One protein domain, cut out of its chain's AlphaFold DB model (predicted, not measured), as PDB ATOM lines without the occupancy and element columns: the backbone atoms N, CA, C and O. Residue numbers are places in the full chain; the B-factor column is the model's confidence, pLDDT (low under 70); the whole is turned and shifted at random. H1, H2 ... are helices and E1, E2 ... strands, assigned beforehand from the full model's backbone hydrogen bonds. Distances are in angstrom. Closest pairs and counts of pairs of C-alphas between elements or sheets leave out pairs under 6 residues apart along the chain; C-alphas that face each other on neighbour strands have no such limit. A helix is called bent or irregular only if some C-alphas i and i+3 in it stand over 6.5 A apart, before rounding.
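AT A GLANCE: This is residues 15 to 112 of the 112 residues of an uncharacterized protein of Lachnospiraceae bacterium (UniProt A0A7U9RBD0). One long helix, H5, has H4 packed across its middle, at residues 98 to 102, and H3 packed across it nearer its last residue, at residues 103 to 110, while H1 and H2 make an open loop off to one side, touching no helix. Strand E1 leads from that loop into H3, and residues 15 to 16 pair with its residues 49 to 50, parallel, folding the loop back on itself. The printed part has 98 residues, with named elements in the order H1, H2, E1, H3, H4, H5, and is mostly helix. It is only just loose, close to compact, with a radius of gyration of the C-alphas of 15.4 A and spans of 39 by 35 by 24 A.

IN THESE COORDINATES: Find C-alpha 90 at (43.767, 21.157, -9.459); from there H5, residues 90 to 111, runs 31.8 A to C-alpha 111 at (34.889, 17.113, 20.787). H3, residues 53 to 69, spans 24.5 A with a kink of 41 degrees near residue 63, and H4 is residues 72 to 78. Look to C-alpha 20 at (18.321, 26.995, 6.710) for the start of H1, residues 20 to 27; H2, residues 34 to 44, spans 15.5 A, and E1 is residues 48 to 50.

HOW THE PARTS SIT: Residues 103 to 110 of H5 touch H3, closest at the C-alphas of Ile 106 and Ala 63, 6.6 A apart; the lines are only just about perpendicular, at 71 degrees. Residues 98 to 102 of H5 touch H4, about perpendicular at 73 degrees, with the closest C-alphas, Leu 102 and Val 72, 5.8 A apart. The closest C-alphas of E1 and H5, Leu 48 and Gln 104, are 6.6 A apart; E1 pairs with no named strand. H1 and H2 are apart from each other and from H5. Every O i to N i+4 pair is within hydrogen-bond range in H1, H2 and H5; H3 has 11 of 13, and H4 0 of 3 but 3 of 4 O i to N i+3 pairs. H3 and H4 are irregular: C-alphas 65 and 68 are 7.9 A apart, and 74 and 77 are 7.3 A apart.

THE WHOLE: The farthest C-alphas, Asp 86 and Ser 112, are 41.7 A apart. The printed part has no cut; the link from H4 to H5 is long, and its residues 83 to 89 stand free. Look at residues 29 to 33 for pLDDT under 70.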
ATOM      1  N   PHE A  15      28.477  23.994   8.208       94.19
ATOM      2  CA  PHE A  15      27.055  24.056   8.502       94.19
ATOM      3  C   PHE A  15      26.836  24.099  10.010       94.19
ATOM      4  O   PHE A  15      27.599  23.508  10.778       94.19
ATOM      5  N   VAL A  16      25.751  24.743  10.428       94.75
ATOM      6  CA  VAL A  16      25.216  24.613  11.782       94.75
ATOM      7  C   VAL A  16      23.901  23.862  11.694       94.75
ATOM      8  O   VAL A  16      23.033  24.197  10.888       94.75
ATOM      9  N   LYS A  17      23.743  22.814  12.500       93.44
ATOM     10  CA  LYS A  17      22.510  22.035  12.522       93.44
ATOM     11  C   LYS A  17      21.320  22.930  12.854       93.44
ATOM     12  O   LYS A  17      21.373  23.764  13.752       93.44
ATOM     13  N   GLY A  18      20.239  22.737  12.104       89.81
ATOM     14  CA  GLY A  18      19.034  23.561  12.200       89.81
ATOM     15  C   GLY A  18      19.115  24.908  11.473       89.81
ATOM     16  O   GLY A  18      18.113  25.618  11.459       89.81
ATOM     17  N   SER A  19      20.250  25.263  10.852       92.69
ATOM     18  CA  SER A  19      20.301  26.407   9.934       92.69
ATOM     19  C   SER A  19      19.526  26.106   8.649       92.69
ATOM     20  O   SER A  19      19.365  24.945   8.262       92.69
ATOM     21  N   ILE A  20      19.067  27.155   7.962       92.00
ATOM     22  CA  ILE A  20      18.321  26.995   6.710       92.00
ATOM     23  C   ILE A  20      19.174  26.321   5.631       92.00
ATOM     24  O   ILE A  20      18.674  25.473   4.903       92.00
ATOM     25  N   GLU A  21      20.468  26.628   5.566       90.00
ATOM     26  CA  GLU A  21      21.422  26.036   4.626       90.00
ATOM     27  C   GLU A  21      21.592  24.540   4.887       90.00
ATOM     28  O   GLU A  21      21.564  23.742   3.950       90.00
ATOM     29  N   TYR A  22      21.708  24.150   6.161       90.12
ATOM     30  CA  TYR A  22      21.768  22.746   6.547       90.12
ATOM     31  C   TYR A  22      20.458  22.019   6.217       90.12
ATOM     32  O   TYR A  22      20.481  20.935   5.640       90.12
ATOM     33  N   THR A  23      19.308  22.628   6.521       89.38
ATOM     34  CA  THR A  23      17.991  22.063   6.200       89.38
ATOM     35  C   THR A  23      17.781  21.917   4.695       89.38
ATOM     36  O   THR A  23      17.300  20.880   4.253       89.38
ATOM     37  N   ILE A  24      18.178  22.910   3.897       88.88
ATOM     38  CA  ILE A  24      18.117  22.848   2.433       88.88
ATOM     39  C   ILE A  24      19.029  21.735   1.906       88.88
ATOM     40  O   ILE A  24      18.612  20.975   1.035       88.88
ATOM     41  N   HIS A  25      20.242  21.597   2.451       85.38
ATOM     42  CA  HIS A  25      21.148  20.509   2.084       85.38
ATOM     43  C   HIS A  25      20.543  19.128   2.378       85.38
ATOM     44  O   HIS A  25      20.706  18.215   1.575       85.38
ATOM     45  N   LEU A  26      19.817  18.982   3.493       84.00
ATOM     46  CA  LEU A  26      19.078  17.755   3.799       84.00
ATOM     47  C   LEU A  26      17.873  17.539   2.871       84.00
ATOM     48  O   LEU A  26      17.573  16.403   2.532       84.00
ATOM     49  N   PHE A  27      17.185  18.610   2.471       83.75
ATOM     50  CA  PHE A  27      15.956  18.543   1.677       83.75
ATOM     51  C   PHE A  27      16.183  18.158   0.211       83.75
ATOM     52  O   PHE A  27      15.350  17.469  -0.366       83.75
ATOM     53  N   TYR A  28      17.289  18.586  -0.406       74.12
ATOM     54  CA  TYR A  28      17.600  18.243  -1.805       74.12
ATOM     55  C   TYR A  28      17.886  16.751  -2.040       74.12
ATOM     56  O   TYR A  28      18.174  16.355  -3.165       74.12
ATOM     57  N   ILE A  29      17.814  15.932  -0.993       67.44
ATOM     58  CA  ILE A  29      18.063  14.501  -1.037       67.44
ATOM     59  C   ILE A  29      16.706  13.795  -1.090       67.44
ATOM     60  O   ILE A  29      15.892  13.928  -0.177       67.44
ATOM     61  N   THR A  30      16.459  13.053  -2.164       63.34
ATOM     62  CA  THR A  30      15.254  12.239  -2.351       63.34
ATOM     63  C   THR A  30      15.627  10.767  -2.173       63.34
ATOM     64  O   THR A  30      16.114  10.162  -3.113       63.34
ATOM     65  N   ASP A  31      15.440  10.254  -0.954       60.94
ATOM     66  CA  ASP A  31      15.762   8.918  -0.405       60.94
ATOM     67  C   ASP A  31      16.198   7.730  -1.313       60.94
ATOM     68  O   ASP A  31      15.618   7.431  -2.358       60.94
ATOM     69  N   ASP A  32      17.114   6.947  -0.710       57.34
ATOM     70  CA  ASP A  32      17.338   5.485  -0.791       57.34
ATOM     71  C   ASP A  32      18.150   4.854  -1.941       57.34
ATOM     72  O   ASP A  32      18.108   3.640  -2.146       57.34
ATOM     73  N   MET A  33      19.000   5.616  -2.631       64.19
ATOM     74  CA  MET A  33      20.061   5.038  -3.473       64.19
ATOM     75  C   MET A  33      21.416   5.082  -2.745       64.19
ATOM     76  O   MET A  33      21.888   6.155  -2.360       64.19
ATOM     77  N   ASP A  34      22.085   3.930  -2.600       71.81
ATOM     78  CA  ASP A  34      23.385   3.786  -1.908       71.81
ATOM     79  C   ASP A  34      24.465   4.777  -2.405       71.81
ATOM     80  O   ASP A  34      25.343   5.223  -1.653       71.81
ATOM     81  N   GLU A  35      24.396   5.154  -3.681       76.19
ATOM     82  CA  GLU A  35      25.322   6.090  -4.319       76.19
ATOM     83  C   GLU A  35      25.140   7.533  -3.827       76.19
ATOM     84  O   GLU A  35      26.131   8.219  -3.561       76.19
ATOM     85  N   GLU A  36      23.897   7.985  -3.640       76.50
ATOM     86  CA  GLU A  36      23.593   9.335  -3.152       76.50
ATOM     87  C   GLU A  36      24.044   9.507  -1.699       76.50
ATOM     88  O   GLU A  36      24.671  10.512  -1.344       76.50
ATOM     89  N   LEU A  37      23.824   8.479  -0.870       78.44
ATOM     90  CA  LEU A  37      24.313   8.436   0.508       78.44
ATOM     91  C   LEU A  37      25.843   8.504   0.564       78.44
ATOM     92  O   LEU A  37      26.406   9.262   1.360       78.44
ATOM     93  N   THR A  38      26.522   7.760  -0.311       79.31
ATOM     94  CA  THR A  38      27.989   7.753  -0.388       79.31
ATOM     95  C   THR A  38      28.540   9.108  -0.834       79.31
ATOM     96  O   THR A  38      29.494   9.617  -0.238       79.31
ATOM     97  N   ALA A  39      27.945   9.722  -1.859       80.19
ATOM     98  CA  ALA A  39      28.351  11.038  -2.348       80.19
ATOM     99  C   ALA A  39      28.163  12.120  -1.272       80.19
ATOM    100  O   ALA A  39      29.059  12.938  -1.045       80.19
ATOM    101  N   ARG A  40      27.042  12.070  -0.545       80.25
ATOM    102  CA  ARG A  40      26.772  12.948   0.595       80.25
ATOM    103  C   ARG A  40      27.800  12.783   1.703       80.25
ATOM    104  O   ARG A  40      28.308  13.784   2.202       80.25
ATOM    105  N   GLN A  41      28.092  11.548   2.103       82.19
ATOM    106  CA  GLN A  41      29.029  11.286   3.191       82.19
ATOM    107  C   GLN A  41      30.409  11.874   2.866       82.19
ATOM    108  O   GLN A  41      30.970  12.604   3.678       82.19
ATOM    109  N   ARG A  42      30.886  11.677   1.632       83.75
ATOM    110  CA  ARG A  42      32.144  12.266   1.144       83.75
ATOM    111  C   ARG A  42      32.114  13.794   1.086       83.75
ATOM    112  O   ARG A  42      33.114  14.445   1.378       83.75
ATOM    113  N   PHE A  43      30.978  14.386   0.718       85.69
ATOM    114  CA  PHE A  43      30.828  15.841   0.725       85.69
ATOM    115  C   PHE A  43      30.883  16.411   2.148       85.69
ATOM    116  O   PHE A  43      31.623  17.358   2.409       85.69
ATOM    117  N   LEU A  44      30.143  15.811   3.083       86.06
ATOM    118  CA  LEU A  44      30.130  16.227   4.486       86.06
ATOM    119  C   LEU A  44      31.464  15.957   5.191       86.06
ATOM    120  O   LEU A  44      31.806  16.670   6.126       86.06
ATOM    121  N   GLU A  45      32.272  15.009   4.717       84.62
ATOM    122  CA  GLU A  45      33.660  14.851   5.168       84.62
ATOM    123  C   GLU A  45      34.535  16.070   4.843       84.62
ATOM    124  O   GLU A  45      35.530  16.295   5.524       84.62
ATOM    125  N   CYS A  46      34.157  16.911   3.879       87.44
ATOM    126  CA  CYS A  46      34.895  18.130   3.530       87.44
ATOM    127  C   CYS A  46      34.314  19.405   4.172       87.44
ATOM    128  O   CYS A  46      34.871  20.489   3.998       87.44
ATOM    129  N   VAL A  47      33.186  19.306   4.890       92.06
ATOM    130  CA  VAL A  47      32.479  20.448   5.493       92.06
ATOM    131  C   VAL A  47      32.319  20.225   6.994       92.06
ATOM    132  O   VAL A  47      31.830  19.187   7.435       92.06
ATOM    133  N   LEU A  48      32.692  21.212   7.807       94.38
ATOM    134  CA  LEU A  48      32.536  21.099   9.256       94.38
ATOM    135  C   LEU A  48      31.062  21.263   9.639       94.38
ATOM    136  O   LEU A  48      30.432  22.254   9.286       94.38
ATOM    137  N   VAL A  49      30.499  20.309  10.375       94.88
ATOM    138  CA  VAL A  49      29.104  20.385  10.839       94.88
ATOM    139  C   VAL A  49      29.089  20.580  12.347       94.88
ATOM    140  O   VAL A  49      29.554  19.706  13.081       94.88
ATOM    141  N   PHE A  50      28.535  21.701  12.804       96.12
ATOM    142  CA  PHE A  50      28.407  22.075  14.214       96.12
ATOM    143  C   PHE A  50      26.968  21.893  14.715       96.12
ATOM    144  O   PHE A  50      26.013  22.082  13.968       96.12
ATOM    145  N   GLU A  51      26.797  21.575  15.993       96.38
ATOM    146  CA  GLU A  51      25.506  21.523  16.687       96.38
ATOM    147  C   GLU A  51      24.940  22.924  16.951       96.38
ATOM    148  O   GLU A  51      23.731  23.098  17.063       96.38
ATOM    149  N   SER A  52      25.808  23.933  17.088       96.12
ATOM    150  CA  SER A  52      25.402  25.317  17.348       96.12
ATOM    151  C   SER A  52      26.466  26.330  16.918       96.12
ATOM    152  O   SER A  52      27.655  26.017  16.844       96.12
ATOM    153  N   GLU A  53      26.056  27.586  16.739       94.50
ATOM    154  CA  GLU A  53      26.978  28.716  16.529       94.50
ATOM    155  C   GLU A  53      27.961  28.907  17.692       94.50
ATOM    156  O   GLU A  53      29.104  29.338  17.513       94.50
ATOM    157  N   PHE A  54      27.533  28.557  18.905       95.12
ATOM    158  CA  PHE A  54      28.389  28.599  20.081       95.12
ATOM    159  C   PHE A  54      29.522  27.570  20.000       95.12
ATOM    160  O   PHE A  54      30.674  27.908  20.277       95.12
ATOM    161  N   GLU A  55      29.215  26.338  19.581       96.75
ATOM    162  CA  GLU A  55      30.228  25.308  19.331       96.75
ATOM    163  C   GLU A  55      31.204  25.765  18.244       96.75
ATOM    164  O   GLU A  55      32.412  25.717  18.459       96.75
ATOM    165  N   ARG A  56      30.688  26.287  17.122       94.81
ATOM    166  CA  ARG A  56      31.506  26.814  16.023       94.81
ATOM    167  C   ARG A  56      32.491  27.880  16.499       94.81
ATOM    168  O   ARG A  56      33.664  27.851  16.139       94.81
ATOM    169  N   THR A  57      32.023  28.817  17.322       93.38
ATOM    170  CA  THR A  57      32.859  29.916  17.825       93.38
ATOM    171  C   THR A  57      33.977  29.388  18.724       93.38
ATOM    172  O   THR A  57      35.140  29.719  18.513       93.38
ATOM    173  N   LYS A  58      33.650  28.486  19.661       95.38
ATOM    174  CA  LYS A  58      34.647  27.829  20.522       95.38
ATOM    175  C   LYS A  58      35.648  26.989  19.739       95.38
ATOM    176  O   LYS A  58      36.835  27.004  20.053       95.38
ATOM    177  N   PHE A  59      35.168  26.261  18.737       95.56
ATOM    178  CA  PHE A  59      36.025  25.509  17.839       95.56
ATOM    179  C   PHE A  59      36.991  26.439  17.104       95.56
ATOM    180  O   PHE A  59      38.170  26.124  17.020       95.56
ATOM    181  N   SER A  60      36.529  27.595  16.618       92.12
ATOM    182  CA  SER A  60      37.390  28.558  15.926       92.12
ATOM    183  C   SER A  60      38.552  29.022  16.808       92.12
ATOM    184  O   SER A  60      39.697  29.023  16.359       92.12
ATOM    185  N   ASP A  61      38.276  29.353  18.072       92.62
ATOM    186  CA  ASP A  61      39.311  29.740  19.036       92.62
ATOM    187  C   ASP A  61      40.276  28.576  19.324       92.62
ATOM    188  O   ASP A  61      41.496  28.760  19.366       92.62
ATOM    189  N   PHE A  62      39.743  27.359  19.476       93.69
ATOM    190  CA  PHE A  62      40.540  26.151  19.686       93.69
ATOM    191  C   PHE A  62      41.442  25.834  18.489       93.69
ATOM    192  O   PHE A  62      42.621  25.530  18.676       93.69
ATOM    193  N   ALA A  63      40.909  25.922  17.270       92.50
ATOM    194  CA  ALA A  63      41.632  25.653  16.040       92.50
ATOM    195  C   ALA A  63      42.792  26.635  15.877       92.50
ATOM    196  O   ALA A  63      43.913  26.192  15.668       92.50
ATOM    197  N   ILE A  64      42.565  27.939  16.085       90.81
ATOM    198  CA  ILE A  64      43.627  28.959  16.036       90.81
ATOM    199  C   ILE A  64      44.727  28.659  17.062       90.81
ATOM    200  O   ILE A  64      45.909  28.727  16.739       90.81
ATOM    201  N   ALA A  65      44.356  28.293  18.291       90.44
ATOM    202  CA  ALA A  65      45.320  28.040  19.361       90.44
ATOM    203  C   ALA A  65      46.128  26.741  19.185       90.44
ATOM    204  O   ALA A  65      47.199  26.601  19.779       90.44
ATOM    205  N   ASN A  66      45.615  25.774  18.421       90.38
ATOM    206  CA  ASN A  66      46.222  24.449  18.292       90.38
ATOM    207  C   ASN A  66      46.688  24.116  16.874       90.38
ATOM    208  O   ASN A  66      47.293  23.064  16.704       90.38
ATOM    209  N   TYR A  67      46.458  24.983  15.884       88.00
ATOM    210  CA  TYR A  67      46.697  24.694  14.469       88.00
ATOM    211  C   TYR A  67      48.103  24.159  14.188       88.00
ATOM    212  O   TYR A  67      48.259  23.130  13.541       88.00
ATOM    213  N   GLU A  68      49.123  24.811  14.756       88.25
ATOM    214  CA  GLU A  68      50.539  24.462  14.570       88.25
ATOM    215  C   GLU A  68      50.910  23.065  15.098       88.25
ATOM    216  O   GLU A  68      51.964  22.533  14.755       88.25
ATOM    217  N   LYS A  69      50.062  22.449  15.933       90.38
ATOM    218  CA  LYS A  69      50.278  21.088  16.452       90.38
ATOM    219  C   LYS A  69      49.923  20.010  15.434       90.38
ATOM    220  O   LYS A  69      50.288  18.852  15.634       90.38
ATOM    221  N   TYR A  70      49.195  20.367  14.382       89.88
ATOM    222  CA  TYR A  70      48.717  19.429  13.384       89.88
ATOM    223  C   TYR A  70      49.530  19.541  12.099       89.88
ATOM    224  O   TYR A  70      49.918  20.627  11.677       89.88
ATOM    225  N   ASN A  71      49.766  18.398  11.457       89.75
ATOM    226  CA  ASN A  71      50.473  18.332  10.187       89.75
ATOM    227  C   ASN A  71      49.507  17.938   9.064       89.75
ATOM    228  O   ASN A  71      48.966  16.831   9.073       89.75
ATOM    229  N   VAL A  72      49.324  18.830   8.091       87.81
ATOM    230  CA  VAL A  72      48.488  18.592   6.906       87.81
ATOM    231  C   VAL A  72      49.020  17.452   6.029       87.81
ATOM    232  O   VAL A  72      48.234  16.692   5.461       87.81
ATOM    233  N   ASP A  73      50.338  17.247   5.993       88.44
ATOM    234  CA  ASP A  73      50.962  16.207   5.167       88.44
ATOM    235  C   ASP A  73      50.589  14.794   5.634       88.44
ATOM    236  O   ASP A  73      50.622  13.851   4.842       88.44
ATOM    237  N   ALA A  74      50.141  14.644   6.889       89.25
ATOM    238  CA  ALA A  74      49.639  13.378   7.426       89.25
ATOM    239  C   ALA A  74      48.373  12.866   6.706       89.25
ATOM    240  O   ALA A  74      47.977  11.714   6.895       89.25
ATOM    241  N   PHE A  75      47.732  13.708   5.889       88.69
ATOM    242  CA  PHE A  75      46.532  13.374   5.121       88.69
ATOM    243  C   PHE A  75      46.806  13.166   3.624       88.69
ATOM    244  O   PHE A  75      45.886  12.789   2.898       88.69
ATOM    245  N   SER A  76      48.047  13.360   3.163       87.31
ATOM    246  CA  SER A  76      48.431  13.230   1.747       87.31
ATOM    247  C   SER A  76      48.119  11.845   1.166       87.31
ATOM    248  O   SER A  76      47.551  11.749   0.079       87.31
ATOM    249  N   ASP A  77      48.347  10.778   1.934       85.50
ATOM    250  CA  ASP A  77      48.031   9.395   1.542       85.50
ATOM    251  C   ASP A  77      46.522   9.126   1.363       85.50
ATOM    252  O   ASP A  77      46.127   8.105   0.799       85.50
ATOM    253  N   ARG A  78      45.655  10.025   1.851       81.88
ATOM    254  CA  ARG A  78      44.186   9.916   1.762       81.88
ATOM    255  C   ARG A  78      43.596  10.735   0.616       81.88
ATOM    256  O   ARG A  78      42.372  10.853   0.533       81.88
ATOM    257  N   LEU A  79      44.434  11.323  -0.239       86.69
ATOM    258  CA  LEU A  79      43.972  12.093  -1.390       86.69
ATOM    259  C   LEU A  79      43.184  11.190  -2.353       86.69
ATOM    260  O   LEU A  79      43.733  10.216  -2.876       86.69
ATOM    261  N   PRO A  80      41.902  11.495  -2.624       86.62
ATOM    262  CA  PRO A  80      41.160  10.802  -3.660       86.62
ATOM    263  C   PRO A  80      41.711  11.161  -5.043       86.62
ATOM    264  O   PRO A  80      42.513  12.079  -5.217       86.62
ATOM    265  N   ARG A  81      41.248  10.448  -6.072       87.38
ATOM    266  CA  ARG A  81      41.556  10.818  -7.453       87.38
ATOM    267  C   ARG A  81      40.862  12.138  -7.800       87.38
ATOM    268  O   ARG A  81      39.635  12.191  -7.832       87.38
ATOM    269  N   PHE A  82      41.650  13.149  -8.147       87.88
ATOM    270  CA  PHE A  82      41.160  14.391  -8.742       87.88
ATOM    271  C   PHE A  82      41.249  14.283 -10.270       87.88
ATOM    272  O   PHE A  82      42.323  13.953 -10.778       87.88
ATOM    273  N   PRO A  83      40.148  14.481 -11.017       90.00
ATOM    274  CA  PRO A  83      40.219  14.591 -12.468       90.00
ATOM    275  C   PRO A  83      40.894  15.909 -12.859       90.00
ATOM    276  O   PRO A  83      40.661  16.928 -12.214       90.00
ATOM    277  N   ASP A  84      41.681  15.905 -13.931       90.75
ATOM    278  CA  ASP A  84      42.197  17.147 -14.500       90.75
ATOM    279  C   ASP A  84      41.063  17.875 -15.229       90.75
ATOM    280  O   ASP A  84      40.449  17.331 -16.151       90.75
ATOM    281  N   LEU A  85      40.757  19.091 -14.781       92.56
ATOM    282  CA  LEU A  85      39.717  19.940 -15.356       92.56
ATOM    283  C   LEU A  85      40.372  21.123 -16.071       92.56
ATOM    284  O   LEU A  85      41.151  21.866 -15.474       92.56
ATOM    285  N   ASP A  86      40.047  21.301 -17.350       93.38
ATOM    286  CA  ASP A  86      40.622  22.377 -18.155       93.38
ATOM    287  C   ASP A  86      40.225  23.756 -17.608       93.38
ATOM    288  O   ASP A  86      39.067  23.997 -17.260       93.38
ATOM    289  N   GLY A  87      41.201  24.657 -17.500       93.25
ATOM    290  CA  GLY A  87      41.028  25.981 -16.895       93.25
ATOM    291  C   GLY A  87      40.978  26.017 -15.360       93.25
ATOM    292  O   GLY A  87      40.797  27.101 -14.803       93.25
ATOM    293  N   TYR A  88      41.165  24.890 -14.662       92.25
ATOM    294  CA  TYR A  88      41.167  24.829 -13.195       92.25
ATOM    295  C   TYR A  88      42.543  24.470 -12.622       92.25
ATOM    296  O   TYR A  88      43.252  23.605 -13.129       92.25
ATOM    297  N   ASN A  89      42.909  25.113 -11.507       92.12
ATOM    298  CA  ASN A  89      44.108  24.759 -10.749       92.12
ATOM    299  C   ASN A  89      43.806  23.591  -9.799       92.12
ATOM    300  O   ASN A  89      43.379  23.810  -8.665       92.12
ATOM    301  N   MET A  90      44.037  22.359 -10.255       91.56
ATOM    302  CA  MET A  90      43.767  21.157  -9.459       91.56
ATOM    303  C   MET A  90      44.616  21.045  -8.190       91.56
ATOM    304  O   MET A  90      44.176  20.402  -7.240       91.56
ATOM    305  N   ASP A  91      45.788  21.678  -8.132       91.25
ATOM    306  CA  ASP A  91      46.620  21.650  -6.927       91.25
ATOM    307  C   ASP A  91      45.996  22.475  -5.798       91.25
ATOM    308  O   ASP A  91      45.970  22.012  -4.661       91.25
ATOM    309  N   ALA A  92      45.345  23.598  -6.120       90.62
ATOM    310  CA  ALA A  92      44.562  24.354  -5.140       90.62
ATOM    311  C   ALA A  92      43.395  23.524  -4.567       90.62
ATOM    312  O   ALA A  92      43.137  23.559  -3.368       90.62
ATOM    313  N   PHE A  93      42.722  22.709  -5.391       89.69
ATOM    314  CA  PHE A  93      41.667  21.809  -4.902       89.69
ATOM    315  C   PHE A  93      42.205  20.711  -3.977       89.69
ATOM    316  O   PHE A  93      41.535  20.346  -3.009       89.69
ATOM    317  N   LYS A  94      43.399  20.174  -4.260       91.38
ATOM    318  CA  LYS A  94      44.054  19.188  -3.386       91.38
ATOM    319  C   LYS A  94      44.452  19.820  -2.056       91.38
ATOM    320  O   LYS A  94      44.216  19.210  -1.018       91.38
ATOM    321  N   GLU A  95      45.015  21.028  -2.083       90.38
ATOM    322  CA  GLU A  95      45.347  21.790  -0.875       90.38
ATOM    323  C   GLU A  95      44.095  22.033  -0.027       90.38
ATOM    324  O   GLU A  95      44.070  21.631   1.136       90.38
ATOM    325  N   ASP A  96      43.022  22.567  -0.616       89.31
ATOM    326  CA  ASP A  96      41.741  22.790   0.067       89.31
ATOM    327  C   ASP A  96      41.176  21.499   0.677       89.31
ATOM    328  O   ASP A  96      40.689  21.489   1.813       89.31
ATOM    329  N   TYR A  97      41.261  20.383  -0.055       91.00
ATOM    330  CA  TYR A  97      40.830  19.086   0.452       91.00
ATOM    331  C   TYR A  97      41.650  18.667   1.673       91.00
ATOM    332  O   TYR A  97      41.073  18.307   2.698       91.00
ATOM    333  N   LEU A  98      42.979  18.751   1.612       91.69
ATOM    334  CA  LEU A  98      43.842  18.396   2.739       91.69
ATOM    335  C   LEU A  98      43.588  19.284   3.962       91.69
ATOM    336  O   LEU A  98      43.502  18.769   5.078       91.69
ATOM    337  N   GLN A  99      43.385  20.590   3.760       91.44
ATOM    338  CA  GLN A  99      43.002  21.501   4.840       91.44
ATOM    339  C   GLN A  99      41.660  21.098   5.464       91.44
ATOM    340  O   GLN A  99      41.522  21.099   6.687       91.44
ATOM    341  N   SER A 100      40.680  20.674   4.657       92.06
ATOM    342  CA  SER A 100      39.408  20.168   5.189       92.06
ATOM    343  C   SER A 100      39.604  18.921   6.061       92.06
ATOM    344  O   SER A 100      39.029  18.837   7.146       92.06
ATOM    345  N   GLN A 101      40.474  17.989   5.652       93.19
ATOM    346  CA  GLN A 101      40.762  16.771   6.414       93.19
ATOM    347  C   GLN A 101      41.466  17.074   7.741       93.19
ATOM    348  O   GLN A 101      41.106  16.509   8.778       93.19
ATOM    349  N   LEU A 102      42.421  18.009   7.720       93.31
ATOM    350  CA  LEU A 102      43.087  18.521   8.914       93.31
ATOM    351  C   LEU A 102      42.065  19.083   9.908       93.31
ATOM    352  O   LEU A 102      42.030  18.684  11.069       93.31
ATOM    353  N   LEU A 103      41.185  19.967   9.439       93.94
ATOM    354  CA  LEU A 103      40.181  20.620  10.273       93.94
ATOM    355  C   LEU A 103      39.140  19.647  10.828       93.94
ATOM    356  O   LEU A 103      38.719  19.809  11.971       93.94
ATOM    357  N   GLN A 104      38.760  18.611  10.074       94.50
ATOM    358  CA  GLN A 104      37.919  17.532  10.600       94.50
ATOM    359  C   GLN A 104      38.603  16.800  11.755       94.50
ATOM    360  O   GLN A 104      37.941  16.433  12.726       94.50
ATOM    361  N   GLN A 105      39.920  16.582  11.677       94.06
ATOM    362  CA  GLN A 105      40.665  15.987  12.784       94.06
ATOM    363  C   GLN A 105      40.703  16.919  13.998       94.06
ATOM    364  O   GLN A 105      40.404  16.478  15.103       94.06
ATOM    365  N   ILE A 106      40.970  18.211  13.795       94.56
ATOM    366  CA  ILE A 106      40.931  19.210  14.874       94.56
ATOM    367  C   ILE A 106      39.537  19.253  15.518       94.56
ATOM    368  O   ILE A 106      39.423  19.349  16.737       94.56
ATOM    369  N   LEU A 107      38.464  19.142  14.727       95.56
ATOM    370  CA  LEU A 107      37.090  19.126  15.235       95.56
ATOM    371  C   LEU A 107      36.798  17.872  16.067       95.56
ATOM    372  O   LEU A 107      36.111  17.960  17.084       95.56
ATOM    373  N   LYS A 108      37.320  16.709  15.661       94.38
ATOM    374  CA  LYS A 108      37.226  15.471  16.452       94.38
ATOM    375  C   LYS A 108      37.941  15.617  17.790       94.38
ATOM    376  O   LYS A 108      37.371  15.258  18.817       94.38
ATOM    377  N   ASP A 109      39.138  16.191  17.784       95.56
ATOM    378  CA  ASP A 109      39.926  16.400  18.998       95.56
ATOM    379  C   ASP A 109      39.280  17.438  19.924       95.56
ATOM    380  O   ASP A 109      39.276  17.260  21.135       95.56
ATOM    381  N   PHE A 110      38.667  18.487  19.368       95.62
ATOM    382  CA  PHE A 110      37.891  19.472  20.127       95.62
ATOM    383  C   PHE A 110      36.672  18.857  20.841       95.62
ATOM    384  O   PHE A 110      36.264  19.344  21.895       95.62
ATOM    385  N   ARG A 111      36.070  17.816  20.254       95.25
ATOM    386  CA  ARG A 111      34.889  17.113  20.787       95.25
ATOM    387  C   ARG A 111      35.223  15.950  21.727       95.25
ATOM    388  O   ARG A 111      34.293  15.401  22.318       95.25
ATOM    389  N   SER A 112      36.493  15.547  21.795       90.56
ATOM    390  CA  SER A 112      36.975  14.428  22.620       90.56
ATOM    391  C   SER A 112      37.167  14.849  24.074       90.56
ATOM    392  O   SER A 112      36.823  14.032  24.956       90.56
TER     393      SER A 112